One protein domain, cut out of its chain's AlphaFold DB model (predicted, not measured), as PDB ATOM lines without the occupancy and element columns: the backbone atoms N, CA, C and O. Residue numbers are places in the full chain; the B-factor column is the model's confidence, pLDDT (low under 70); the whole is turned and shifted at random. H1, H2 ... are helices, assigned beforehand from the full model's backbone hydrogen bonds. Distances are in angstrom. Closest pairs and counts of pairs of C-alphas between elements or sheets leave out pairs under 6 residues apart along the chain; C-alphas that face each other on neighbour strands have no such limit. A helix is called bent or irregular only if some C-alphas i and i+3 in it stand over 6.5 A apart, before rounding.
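What this domain is: This is residues 91 to 174 of the 196 residues of the protein "39S ribosomal protein L51, mitochondrial" of Soboliphyme baturini (UniProt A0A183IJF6). Going along the printed part from its first residue, you meet an extended arm with the short helix H1, then a long link without a named element, and then a helical hairpin, H2 folding back into H3. H4 sticks out past the far end of H3, running on in nearly the same direction. The 84 printed residues hold four named helices, in the order H1, H2, H3, H4, and no named strand; the class is all helix. The whole is flat, spanning 56 by 42 by 16 A, and only just extended, close to loose, with a radius of gyration of the C-alphas of 18.2 A.

How they stand to each other: Look first at H1, residues 100 to 103, which is apart from H2, residues 121 to 140. H2 and H3, residues 142 to 162, touch and form a hairpin, running opposite ways at a shallow tilt of 22 degrees; their closest C-alphas, those of Met 137 and Trp 145, are 5.9 A apart. H2 has a kink of 75 degrees near residue 133. H3 and H4, residues 164 to 172, meet only through their link. Every O i to N i+4 pair is within hydrogen-bond range in H3, against 14 of 16 in H2 and 2 of 5 in H4, where 4 of 6 O i to N i+3 pairs are; H1 is too short for an O i to N i+4 pair.

Where its parts are: Find C-alpha 100 at (21.347, -17.599, 6.040), where H1 begins. H2 starts at C-alpha 121, (37.649, -5.086, 6.625), and measures 26.0 A; it is irregular, with C-alphas 132 and 135 8.3 A apart. H3 measures 29.2 A. H4, 13.6 A, is only just irregular, with C-alphas 166 and 169 6.7 A apart, and ends at C-alpha 172, (47.712, 18.146, -6.204).

The domain as a whole: The C-alphas of Asp 95 and Gly 174, the two farthest apart, are 56.1 A apart. The printed part has no cut. The link from H1 to H2 is long; those from H2 to H3 and H3 to H4 are tight. Residues 93 to 98 and 164 to 174 stand free. The model's pLDDT is under 70 at residues 116 to 119, 162 to 172 and 174.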
ATOM      1  N   ASP A  91      15.347 -17.915   4.196       93.75
ATOM      2  CA  ASP A  91      14.656 -16.781   4.805       93.75
ATOM      3  C   ASP A  91      13.496 -16.264   3.950       93.75
ATOM      4  O   ASP A  91      12.454 -15.909   4.492       93.75
ATOM      5  N   LEU A  92      13.659 -16.240   2.623       94.19
ATOM      6  CA  LEU A  92      12.650 -15.751   1.681       94.19
ATOM      7  C   LEU A  92      11.564 -16.788   1.377       94.19
ATOM      8  O   LEU A  92      10.411 -16.419   1.171       94.19
ATOM      9  N   LEU A  93      11.939 -18.066   1.284       94.19
ATOM     10  CA  LEU A  93      11.045 -19.151   0.858       94.19
ATOM     11  C   LEU A  93      10.576 -20.049   2.013       94.19
ATOM     12  O   LEU A  93       9.747 -20.932   1.796       94.19
ATOM     13  N   GLY A  94      11.132 -19.865   3.210       91.75
ATOM     14  CA  GLY A  94      10.792 -20.629   4.406       91.75
ATOM     15  C   GLY A  94       9.835 -19.896   5.344       91.75
ATOM     16  O   GLY A  94       9.054 -19.036   4.952       91.75
ATOM     17  N   ASP A  95       9.911 -20.256   6.618       94.56
ATOM     18  CA  ASP A  95       9.151 -19.668   7.724       94.56
ATOM     19  C   ASP A  95       9.799 -18.391   8.298       94.56
ATOM     20  O   ASP A  95       9.245 -17.767   9.203       94.56
ATOM     21  N   GLY A  96      10.983 -18.013   7.802       90.94
ATOM     22  CA  GLY A  96      11.764 -16.876   8.292       90.94
ATOM     23  C   GLY A  96      12.426 -17.099   9.659       90.94
ATOM     24  O   GLY A  96      12.953 -16.150  10.239       90.94
ATOM     25  N   SER A  97      12.424 -18.327  10.195       94.12
ATOM     26  CA  SER A  97      12.976 -18.620  11.528       94.12
ATOM     27  C   SER A  97      14.508 -18.604  11.574       94.12
ATOM     28  O   SER A  97      15.102 -18.296  12.610       94.12
ATOM     29  N   VAL A  98      15.161 -18.915  10.450       93.00
ATOM     30  CA  VAL A  98      16.617 -19.045  10.329       93.00
ATOM     31  C   VAL A  98      17.145 -18.065   9.288       93.00
ATOM     32  O   VAL A  98      16.725 -18.075   8.136       93.00
ATOM     33  N   HIS A  99      18.128 -17.252   9.678       92.31
ATOM     34  CA  HIS A  99      18.820 -16.354   8.751       92.31
ATOM     35  C   HIS A  99      20.011 -17.076   8.079       92.31
ATOM     36  O   HIS A  99      20.779 -17.733   8.792       92.31
ATOM     37  N   PRO A 100      20.277 -16.898   6.766       93.00
ATOM     38  CA  PRO A 100      21.347 -17.599   6.040       93.00
ATOM     39  C   PRO A 100      22.741 -17.484   6.679       93.00
ATOM     40  O   PRO A 100      23.529 -18.429   6.670       93.00
ATOM     41  N   ALA A 101      23.042 -16.361   7.341       92.25
ATOM     42  CA  ALA A 101      24.287 -16.185   8.102       92.25
ATOM     43  C   ALA A 101      24.529 -17.271   9.173       92.25
ATOM     44  O   ALA A 101      25.678 -17.566   9.513       92.25
ATOM     45  N   GLN A 102      23.467 -17.869   9.718       91.62
ATOM     46  CA  GLN A 102      23.553 -18.924  10.726       91.62
ATOM     47  C   GLN A 102      23.970 -20.273  10.121       91.62
ATOM     48  O   GLN A 102      24.627 -21.050  10.819       91.62
ATOM     49  N   LEU A 103      23.684 -20.502   8.831       91.94
ATOM     50  CA  LEU A 103      24.043 -21.711   8.073       91.94
ATOM     51  C   LEU A 103      25.541 -21.799   7.745       91.94
ATOM     52  O   LEU A 103      26.036 -22.845   7.325       91.94
ATOM     53  N   MET A 104      26.300 -20.720   7.953       91.56
ATOM     54  CA  MET A 104      27.744 -20.672   7.712       91.56
ATOM     55  C   MET A 104      28.539 -21.433   8.795       91.56
ATOM     56  O   MET A 104      29.377 -20.853   9.485       91.56
ATOM     57  N   TYR A 105      28.299 -22.739   8.955       90.25
ATOM     58  CA  TYR A 105      28.906 -23.582  10.000       90.25
ATOM     59  C   TYR A 105      30.427 -23.712   9.889       90.25
ATOM     60  O   TYR A 105      31.114 -23.904  10.887       90.25
ATOM     61  N   HIS A 106      30.958 -23.599   8.672       90.62
ATOM     62  CA  HIS A 106      32.391 -23.668   8.408       90.62
ATOM     63  C   HIS A 106      33.138 -22.392   8.840       90.62
ATOM     64  O   HIS A 106      34.360 -22.418   8.988       90.62
ATOM     65  N   GLN A 107      32.426 -21.274   9.034       92.25
ATOM     66  CA  GLN A 107      33.013 -20.020   9.500       92.25
ATOM     67  C   GLN A 107      32.992 -19.944  11.028       92.25
ATOM     68  O   GLN A 107      32.043 -20.405  11.669       92.25
ATOM     69  N   PRO A 108      34.002 -19.312  11.649       93.06
ATOM     70  CA  PRO A 108      33.998 -19.141  13.089       93.06
ATOM     71  C   PRO A 108      32.814 -18.257  13.524       93.06
ATOM     72  O   PRO A 108      32.483 -17.296  12.824       93.06
ATOM     73  N   PRO A 109      32.202 -18.505  14.701       92.19
ATOM     74  CA  PRO A 109      30.965 -17.834  15.102       92.19
ATOM     75  C   PRO A 109      31.014 -16.305  15.099       92.19
ATOM     76  O   PRO A 109      30.012 -15.678  14.786       92.19
ATOM     77  N   TRP A 110      32.178 -15.722  15.402       91.81
ATOM     78  CA  TRP A 110      32.402 -14.271  15.426       91.81
ATOM     79  C   TRP A 110      32.475 -13.624  14.033       91.81
ATOM     80  O   TRP A 110      32.512 -12.405  13.923       91.81
ATOM     81  N   LEU A 111      32.542 -14.427  12.969       92.56
ATOM     82  CA  LEU A 111      32.648 -13.966  11.585       92.56
ATOM     83  C   LEU A 111      31.364 -14.223  10.776       92.56
ATOM     84  O   LEU A 111      31.230 -13.730   9.657       92.56
ATOM     85  N   ARG A 112      30.414 -14.986  11.328       92.94
ATOM     86  CA  ARG A 112      29.143 -15.298  10.664       92.94
ATOM     87  C   ARG A 112      28.311 -14.031  10.476       92.94
ATOM     88  O   ARG A 112      28.131 -13.269  11.421       92.94
ATOM     89  N   GLY A 113      27.820 -13.806   9.256       88.00
ATOM     90  CA  GLY A 113      27.013 -12.624   8.918       88.00
ATOM     91  C   GLY A 113      27.774 -11.297   8.951       88.00
ATOM     92  O   GLY A 113      27.157 -10.237   8.909       88.00
ATOM     93  N   PHE A 114      29.106 -11.330   9.038       89.56
ATOM     94  CA  PHE A 114      29.903 -10.113   9.015       89.56
ATOM     95  C   PHE A 114      29.828  -9.471   7.618       89.56
ATOM     96  O   PHE A 114      30.058 -10.175   6.629       89.56
ATOM     97  N   PRO A 115      29.538  -8.162   7.502       80.62
ATOM     98  CA  PRO A 115      29.320  -7.523   6.210       80.62
ATOM     99  C   PRO A 115      30.539  -7.675   5.292       80.62
ATOM    100  O   PRO A 115      31.691  -7.440   5.679       80.62
ATOM    101  N   GLY A 116      30.277  -8.099   4.057       66.31
ATOM    102  CA  GLY A 116      31.286  -8.229   3.015       66.31
ATOM    103  C   GLY A 116      31.690  -6.868   2.447       66.31
ATOM    104  O   GLY A 116      30.864  -5.980   2.289       66.31
ATOM    105  N   SER A 117      32.971  -6.723   2.098       65.00
ATOM    106  CA  SER A 117      33.511  -5.594   1.318       65.00
ATOM    107  C   SER A 117      33.560  -4.205   1.987       65.00
ATOM    108  O   SER A 117      33.239  -3.192   1.368       65.00
ATOM    109  N   HIS A 118      34.077  -4.105   3.218       65.38
ATOM    110  CA  HIS A 118      34.532  -2.808   3.742       65.38
ATOM    111  C   HIS A 118      36.014  -2.546   3.415       65.38
ATOM    112  O   HIS A 118      36.863  -3.423   3.559       65.38
ATOM    113  N   ARG A 119      36.381  -1.309   3.058       67.88
ATOM    114  CA  ARG A 119      37.776  -0.914   2.754       67.88
ATOM    115  C   ARG A 119      38.758  -1.166   3.913       67.88
ATOM    116  O   ARG A 119      39.954  -1.348   3.677       67.88
ATOM    117  N   ALA A 120      38.251  -1.166   5.144       76.56
ATOM    118  CA  ALA A 120      38.975  -1.468   6.382       76.56
ATOM    119  C   ALA A 120      38.525  -2.805   7.008       76.56
ATOM    120  O   ALA A 120      38.408  -2.914   8.226       76.56
ATOM    121  N   ASN A 121      38.218  -3.810   6.177       86.12
ATOM    122  CA  ASN A 121      37.649  -5.086   6.625       86.12
ATOM    123  C   ASN A 121      38.495  -5.756   7.719       86.12
ATOM    124  O   ASN A 121      37.976  -6.185   8.745       86.12
ATOM    125  N   GLU A 122      39.816  -5.797   7.523       91.25
ATOM    126  CA  GLU A 122      40.728  -6.406   8.490       91.25
ATOM    127  C   GLU A 122      40.682  -5.684   9.844       91.25
ATOM    128  O   GLU A 122      40.525  -6.333  10.874       91.25
ATOM    129  N   LEU A 123      40.743  -4.347   9.852       91.69
ATOM    130  CA  LEU A 123      40.712  -3.558  11.085       91.69
ATOM    131  C   LEU A 123      39.435  -3.827  11.888       91.69
ATOM    132  O   LEU A 123      39.510  -4.091  13.087       91.69
ATOM    133  N   ILE A 124      38.274  -3.795  11.230       91.06
ATOM    134  CA  ILE A 124      36.984  -3.993  11.903       91.06
ATOM    135  C   ILE A 124      36.881  -5.428  12.432       91.06
ATOM    136  O   ILE A 124      36.502  -5.620  13.587       91.06
ATOM    137  N   LYS A 125      37.302  -6.432  11.648       93.31
ATOM    138  CA  LYS A 125      37.358  -7.836  12.089       93.31
ATOM    139  C   LYS A 125      38.235  -8.013  13.323       93.31
ATOM    140  O   LYS A 125      37.825  -8.674  14.271       93.31
ATOM    141  N   LEU A 126      39.422  -7.407  13.339       94.94
ATOM    142  CA  LEU A 126      40.344  -7.510  14.468       94.94
ATOM    143  C   LEU A 126      39.822  -6.789  15.714       94.94
ATOM    144  O   LEU A 126      39.980  -7.309  16.815       94.94
ATOM    145  N   ILE A 127      39.174  -5.630  15.565       94.06
ATOM    146  CA  ILE A 127      38.525  -4.928  16.683       94.06
ATOM    147  C   ILE A 127      37.366  -5.758  17.241       94.06
ATOM    148  O   ILE A 127      37.256  -5.907  18.457       94.06
ATOM    149  N   HIS A 128      36.532  -6.332  16.373       94.12
ATOM    150  CA  HIS A 128      35.439  -7.208  16.784       94.12
ATOM    151  C   HIS A 128      35.978  -8.432  17.537       94.12
ATOM    152  O   HIS A 128      35.607  -8.672  18.684       94.12
ATOM    153  N   TYR A 129      36.953  -9.132  16.951       95.38
ATOM    154  CA  TYR A 129      37.624 -10.271  17.574       95.38
ATOM    155  C   TYR A 129      38.262  -9.913  18.927       95.38
ATOM    156  O   TYR A 129      38.115 -10.650  19.904       95.38
ATOM    157  N   ARG A 130      38.925  -8.752  19.020       95.62
ATOM    158  CA  ARG A 130      39.474  -8.218  20.273       95.62
ATOM    159  C   ARG A 130      38.377  -8.071  21.322       95.62
ATOM    160  O   ARG A 130      38.552  -8.555  22.432       95.62
ATOM    161  N   ASN A 131      37.264  -7.426  20.982       94.88
ATOM    162  CA  ASN A 131      36.184  -7.165  21.931       94.88
ATOM    163  C   ASN A 131      35.561  -8.469  22.453       94.88
ATOM    164  O   ASN A 131      35.356  -8.586  23.658       94.88
ATOM    165  N   LEU A 132      35.365  -9.477  21.596       95.44
ATOM    166  CA  LEU A 132      34.803 -10.766  22.017       95.44
ATOM    167  C   LEU A 132      35.748 -11.576  22.916       95.44
ATOM    168  O   LEU A 132      35.297 -12.210  23.865       95.44
ATOM    169  N   TYR A 133      37.052 -11.581  22.628       95.81
ATOM    170  CA  TYR A 133      37.980 -12.546  23.234       95.81
ATOM    171  C   TYR A 133      39.076 -11.932  24.116       95.81
ATOM    172  O   TYR A 133      39.985 -12.657  24.527       95.81
ATOM    173  N   HIS A 134      39.024 -10.631  24.428       95.25
ATOM    174  CA  HIS A 134      40.086  -9.935  25.169       95.25
ATOM    175  C   HIS A 134      40.454 -10.609  26.498       95.25
ATOM    176  O   HIS A 134      41.626 -10.914  26.716       95.25
ATOM    177  N   GLU A 135      39.478 -10.918  27.351       95.81
ATOM    178  CA  GLU A 135      39.743 -11.517  28.666       95.81
ATOM    179  C   GLU A 135      40.382 -12.905  28.577       95.81
ATOM    180  O   GLU A 135      41.283 -13.242  29.350       95.81
ATOM    181  N   ARG A 136      39.956 -13.712  27.600       96.06
ATOM    182  CA  ARG A 136      40.497 -15.059  27.384       96.06
ATOM    183  C   ARG A 136      41.899 -15.009  26.777       96.06
ATOM    184  O   ARG A 136      42.761 -15.789  27.171       96.06
ATOM    185  N   MET A 137      42.151 -14.090  25.842       95.31
ATOM    186  CA  MET A 137      43.466 -13.939  25.212       95.31
ATOM    187  C   MET A 137      44.520 -13.381  26.158       95.31
ATOM    188  O   MET A 137      45.641 -13.877  26.140       95.31
ATOM    189  N   LYS A 138      44.179 -12.392  26.993       95.31
ATOM    190  CA  LYS A 138      45.119 -11.834  27.977       95.31
ATOM    191  C   LYS A 138      45.633 -12.909  28.934       95.31
ATOM    192  O   LYS A 138      46.830 -12.963  29.191       95.31
ATOM    193  N   ARG A 139      44.736 -13.783  29.407       97.06
ATOM    194  CA  ARG A 139      45.070 -14.885  30.319       97.06
ATOM    195  C   ARG A 139      45.828 -16.018  29.630       97.06
ATOM    196  O   ARG A 139      46.852 -16.457  30.134       97.06
ATOM    197  N   ASN A 140      45.348 -16.478  28.473       97.69
ATOM    198  CA  ASN A 140      45.861 -17.709  27.862       97.69
ATOM    199  C   ASN A 140      47.035 -17.480  26.897       97.69
ATOM    200  O   ASN A 140      47.842 -18.379  26.688       97.69
ATOM    201  N   ALA A 141      47.098 -16.321  26.234       96.62
ATOM    202  CA  ALA A 141      48.037 -16.063  25.143       96.62
ATOM    203  C   ALA A 141      48.469 -14.581  25.081       96.62
ATOM    204  O   ALA A 141      48.167 -13.889  24.099       96.62
ATOM    205  N   PRO A 142      49.231 -14.086  26.076       96.50
ATOM    206  CA  PRO A 142      49.604 -12.672  26.172       96.50
ATOM    207  C   PRO A 142      50.420 -12.177  24.967       96.50
ATOM    208  O   PRO A 142      50.226 -11.052  24.509       96.50
ATOM    209  N   LYS A 143      51.267 -13.031  24.371       97.50
ATOM    210  CA  LYS A 143      52.009 -12.693  23.143       97.50
ATOM    211  C   LYS A 143      51.074 -12.431  21.956       97.50
ATOM    212  O   LYS A 143      51.197 -11.407  21.293       97.50
ATOM    213  N   ARG A 144      50.092 -13.314  21.728       96.75
ATOM    214  CA  ARG A 144      49.100 -13.142  20.650       96.75
ATOM    215  C   ARG A 144      48.248 -11.893  20.866       96.75
ATOM    216  O   ARG A 144      47.928 -11.205  19.903       96.75
ATOM    217  N   TRP A 145      47.915 -11.584  22.121       97.38
ATOM    218  CA  TRP A 145      47.225 -10.346  22.482       97.38
ATOM    219  C   TRP A 145      48.048  -9.102  22.121       97.38
ATOM    220  O   TRP A 145      47.527  -8.179  21.493       97.38
ATOM    221  N   HIS A 146      49.342  -9.092  22.453       97.06
ATOM    222  CA  HIS A 146      50.240  -7.997  22.088       97.06
ATOM    223  C   HIS A 146      50.341  -7.817  20.563       97.06
ATOM    224  O   HIS A 146      50.226  -6.696  20.064       97.06
ATOM    225  N   ASP A 147      50.493  -8.908  19.810       97.81
ATOM    226  CA  ASP A 147      50.582  -8.862  18.346       97.81
ATOM    227  C   ASP A 147      49.267  -8.390  17.696       97.81
ATOM    228  O   ASP A 147      49.293  -7.591  16.756       97.81
ATOM    229  N   LEU A 148      48.115  -8.795  18.244       97.00
ATOM    230  CA  LEU A 148      46.795  -8.307  17.833       97.00
ATOM    231  C   LEU A 148      46.680  -6.787  18.008       97.00
ATOM    232  O   LEU A 148      46.290  -6.085  17.076       97.00
ATOM    233  N   LEU A 149      47.048  -6.265  19.183       97.12
ATOM    234  CA  LEU A 149      47.020  -4.826  19.454       97.12
ATOM    235  C   LEU A 149      47.974  -4.055  18.540       97.12
ATOM    236  O   LEU A 149      47.605  -3.010  18.004       97.12
ATOM    237  N   LYS A 150      49.175  -4.592  18.301       97.06
ATOM    238  CA  LYS A 150      50.149  -4.021  17.364       97.06
ATOM    239  C   LYS A 150      49.566  -3.921  15.955       97.06
ATOM    240  O   LYS A 150      49.683  -2.870  15.323       97.06
ATOM    241  N   ARG A 151      48.885  -4.972  15.480       97.00
ATOM    242  CA  ARG A 151      48.237  -4.979  14.163       97.00
ATOM    243  C   ARG A 151      47.082  -3.983  14.084       97.00
ATOM    244  O   ARG A 151      47.016  -3.235  13.112       97.00
ATOM    245  N   ILE A 152      46.226  -3.919  15.104       95.50
ATOM    246  CA  ILE A 152      45.128  -2.940  15.181       95.50
ATOM    247  C   ILE A 152      45.681  -1.512  15.133       95.50
ATOM    248  O   ILE A 152      45.216  -0.709  14.329       95.50
ATOM    249  N   ASN A 153      46.712  -1.209  15.924       92.81
ATOM    250  CA  ASN A 153      47.337   0.114  15.947       92.81
ATOM    251  C   ASN A 153      47.956   0.486  14.595       92.81
ATOM    252  O   ASN A 153      47.796   1.616  14.132       92.81
ATOM    253  N   TYR A 154      48.633  -0.460  13.940       93.31
ATOM    254  CA  TYR A 154      49.161  -0.258  12.593       93.31
ATOM    255  C   TYR A 154      48.047   0.054  11.589       93.31
ATOM    256  O   TYR A 154      48.134   1.051  10.876       93.31
ATOM    257  N   LEU A 155      46.989  -0.761  11.551       89.75
ATOM    258  CA  LEU A 155      45.881  -0.597  10.609       89.75
ATOM    259  C   LEU A 155      45.101   0.695  10.859       89.75
ATOM    260  O   LEU A 155      44.719   1.369   9.906       89.75
ATOM    261  N   LEU A 156      44.907   1.073  12.123       87.81
ATOM    262  CA  LEU A 156      44.268   2.332  12.493       87.81
ATOM    263  C   LEU A 156      45.081   3.525  11.973       87.81
ATOM    264  O   LEU A 156      44.513   4.442  11.383       87.81
ATOM    265  N   LYS A 157      46.412   3.494  12.122       84.19
ATOM    266  CA  LYS A 157      47.292   4.523  11.551       84.19
ATOM    267  C   LYS A 157      47.259   4.503  10.021       84.19
ATOM    268  O   LYS A 157      47.111   5.541   9.391       84.19
ATOM    269  N   TYR A 158      47.362   3.331   9.408       83.56
ATOM    270  CA  TYR A 158      47.387   3.188   7.954       83.56
ATOM    271  C   TYR A 158      46.106   3.717   7.295       83.56
ATOM    272  O   TYR A 158      46.179   4.550   6.392       83.56
ATOM    273  N   HIS A 159      44.936   3.294   7.781       78.19
ATOM    274  CA  HIS A 159      43.654   3.700   7.210       78.19
ATOM    275  C   HIS A 159      43.322   5.177   7.455       78.19
ATOM    276  O   HIS A 159      42.750   5.796   6.566       78.19
ATOM    277  N   ASN A 160      43.702   5.747   8.605       78.56
ATOM    278  CA  ASN A 160      43.433   7.159   8.905       78.56
ATOM    279  C   ASN A 160      44.450   8.124   8.273       78.56
ATOM    280  O   ASN A 160      44.080   9.235   7.908       78.56
ATOM    281  N   TYR A 161      45.726   7.734   8.171       71.19
ATOM    282  CA  TYR A 161      46.783   8.650   7.734       71.19
ATOM    283  C   TYR A 161      47.250   8.416   6.305       71.19
ATOM    284  O   TYR A 161      47.407   9.401   5.609       71.19
ATOM    285  N   LYS A 162      47.461   7.168   5.862       63.38
ATOM    286  CA  LYS A 162      48.071   6.882   4.547       63.38
ATOM    287  C   LYS A 162      47.059   6.646   3.431       63.38
ATOM    288  O   LYS A 162      47.355   6.921   2.279       63.38
ATOM    289  N   LYS A 163      45.883   6.105   3.755       57.00
ATOM    290  CA  LYS A 163      44.899   5.696   2.741       57.00
ATOM    291  C   LYS A 163      43.998   6.833   2.257       57.00
ATOM    292  O   LYS A 163      43.549   6.817   1.120       57.00
ATOM    293  N   GLN A 164      43.739   7.833   3.099       54.12
ATOM    294  CA  GLN A 164      42.997   9.029   2.680       54.12
ATOM    295  C   GLN A 164      43.833   9.960   1.787       54.12
ATOM    296  O   GLN A 164      43.279  10.836   1.131       54.12
ATOM    297  N   ASP A 165      45.143   9.711   1.715       49.44
ATOM    298  CA  ASP A 165      46.078  10.395   0.828       49.44
ATOM    299  C   ASP A 165      46.072   9.785  -0.596       49.44
ATOM    300  O   ASP A 165      46.808  10.240  -1.457       49.44
ATOM    301  N   GLU A 166      45.223   8.793  -0.906       48.91
ATOM    302  CA  GLU A 166      44.966   8.377  -2.303       48.91
ATOM    303  C   GLU A 166      44.201   9.471  -3.088       48.91
ATOM    304  O   GLU A 166      44.320   9.558  -4.304       48.91
ATOM    305  N   ILE A 167      43.512  10.377  -2.379       53.97
ATOM    306  CA  ILE A 167      42.884  11.606  -2.913       53.97
ATOM    307  C   ILE A 167      43.943  12.711  -3.120       53.97
ATOM    308  O   ILE A 167      43.664  13.782  -3.643       53.97
ATOM    309  N   LYS A 168      45.196  12.481  -2.708       55.47
ATOM    310  CA  LYS A 168      46.263  13.480  -2.819       55.47
ATOM    311  C   LYS A 168      46.569  13.837  -4.274       55.47
ATOM    312  O   LYS A 168      46.838  14.993  -4.535       55.47
ATOM    313  N   ILE A 169      46.425  12.895  -5.209       59.66
ATOM    314  CA  ILE A 169      46.545  13.187  -6.647       59.66
ATOM    315  C   ILE A 169      45.472  14.198  -7.076       59.66
ATOM    316  O   ILE A 169      45.780  15.166  -7.754       59.66
ATOM    317  N   GLU A 170      44.224  14.014  -6.645       59.22
ATOM    318  CA  GLU A 170      43.118  14.925  -6.975       59.22
ATOM    319  C   GLU A 170      43.287  16.310  -6.327       59.22
ATOM    320  O   GLU A 170      42.873  17.313  -6.904       59.22
ATOM    321  N   ARG A 171      43.935  16.370  -5.155       61.28
ATOM    322  CA  ARG A 171      44.315  17.621  -4.475       61.28
ATOM    323  C   ARG A 171      45.477  18.335  -5.158       61.28
ATOM    324  O   ARG A 171      45.374  19.523  -5.419       61.28
ATOM    325  N   ASP A 172      46.539  17.608  -5.502       63.91
ATOM    326  CA  ASP A 172      47.712  18.146  -6.204       63.91
ATOM    327  C   ASP A 172      47.332  18.681  -7.602       63.91
ATOM    328  O   ASP A 172      47.968  19.598  -8.116       63.91
ATOM    329  N   LEU A 173      46.275  18.132  -8.214       71.69
ATOM    330  CA  LEU A 173      45.710  18.597  -9.485       71.69
ATOM    331  C   LEU A 173      44.822  19.852  -9.354       71.69
ATOM    332  O   LEU A 173      44.341  20.343 -10.373       71.69
ATOM    333  N   GLY A 174      44.585  20.364  -8.138       67.12
ATOM    334  CA  GLY A 174      43.798  21.580  -7.900       67.12
ATOM    335  C   GLY A 174      42.324  21.467  -8.310       67.12
ATOM    336  O   GLY A 174      41.689  22.477  -8.591       67.12
TER     337      GLY A 174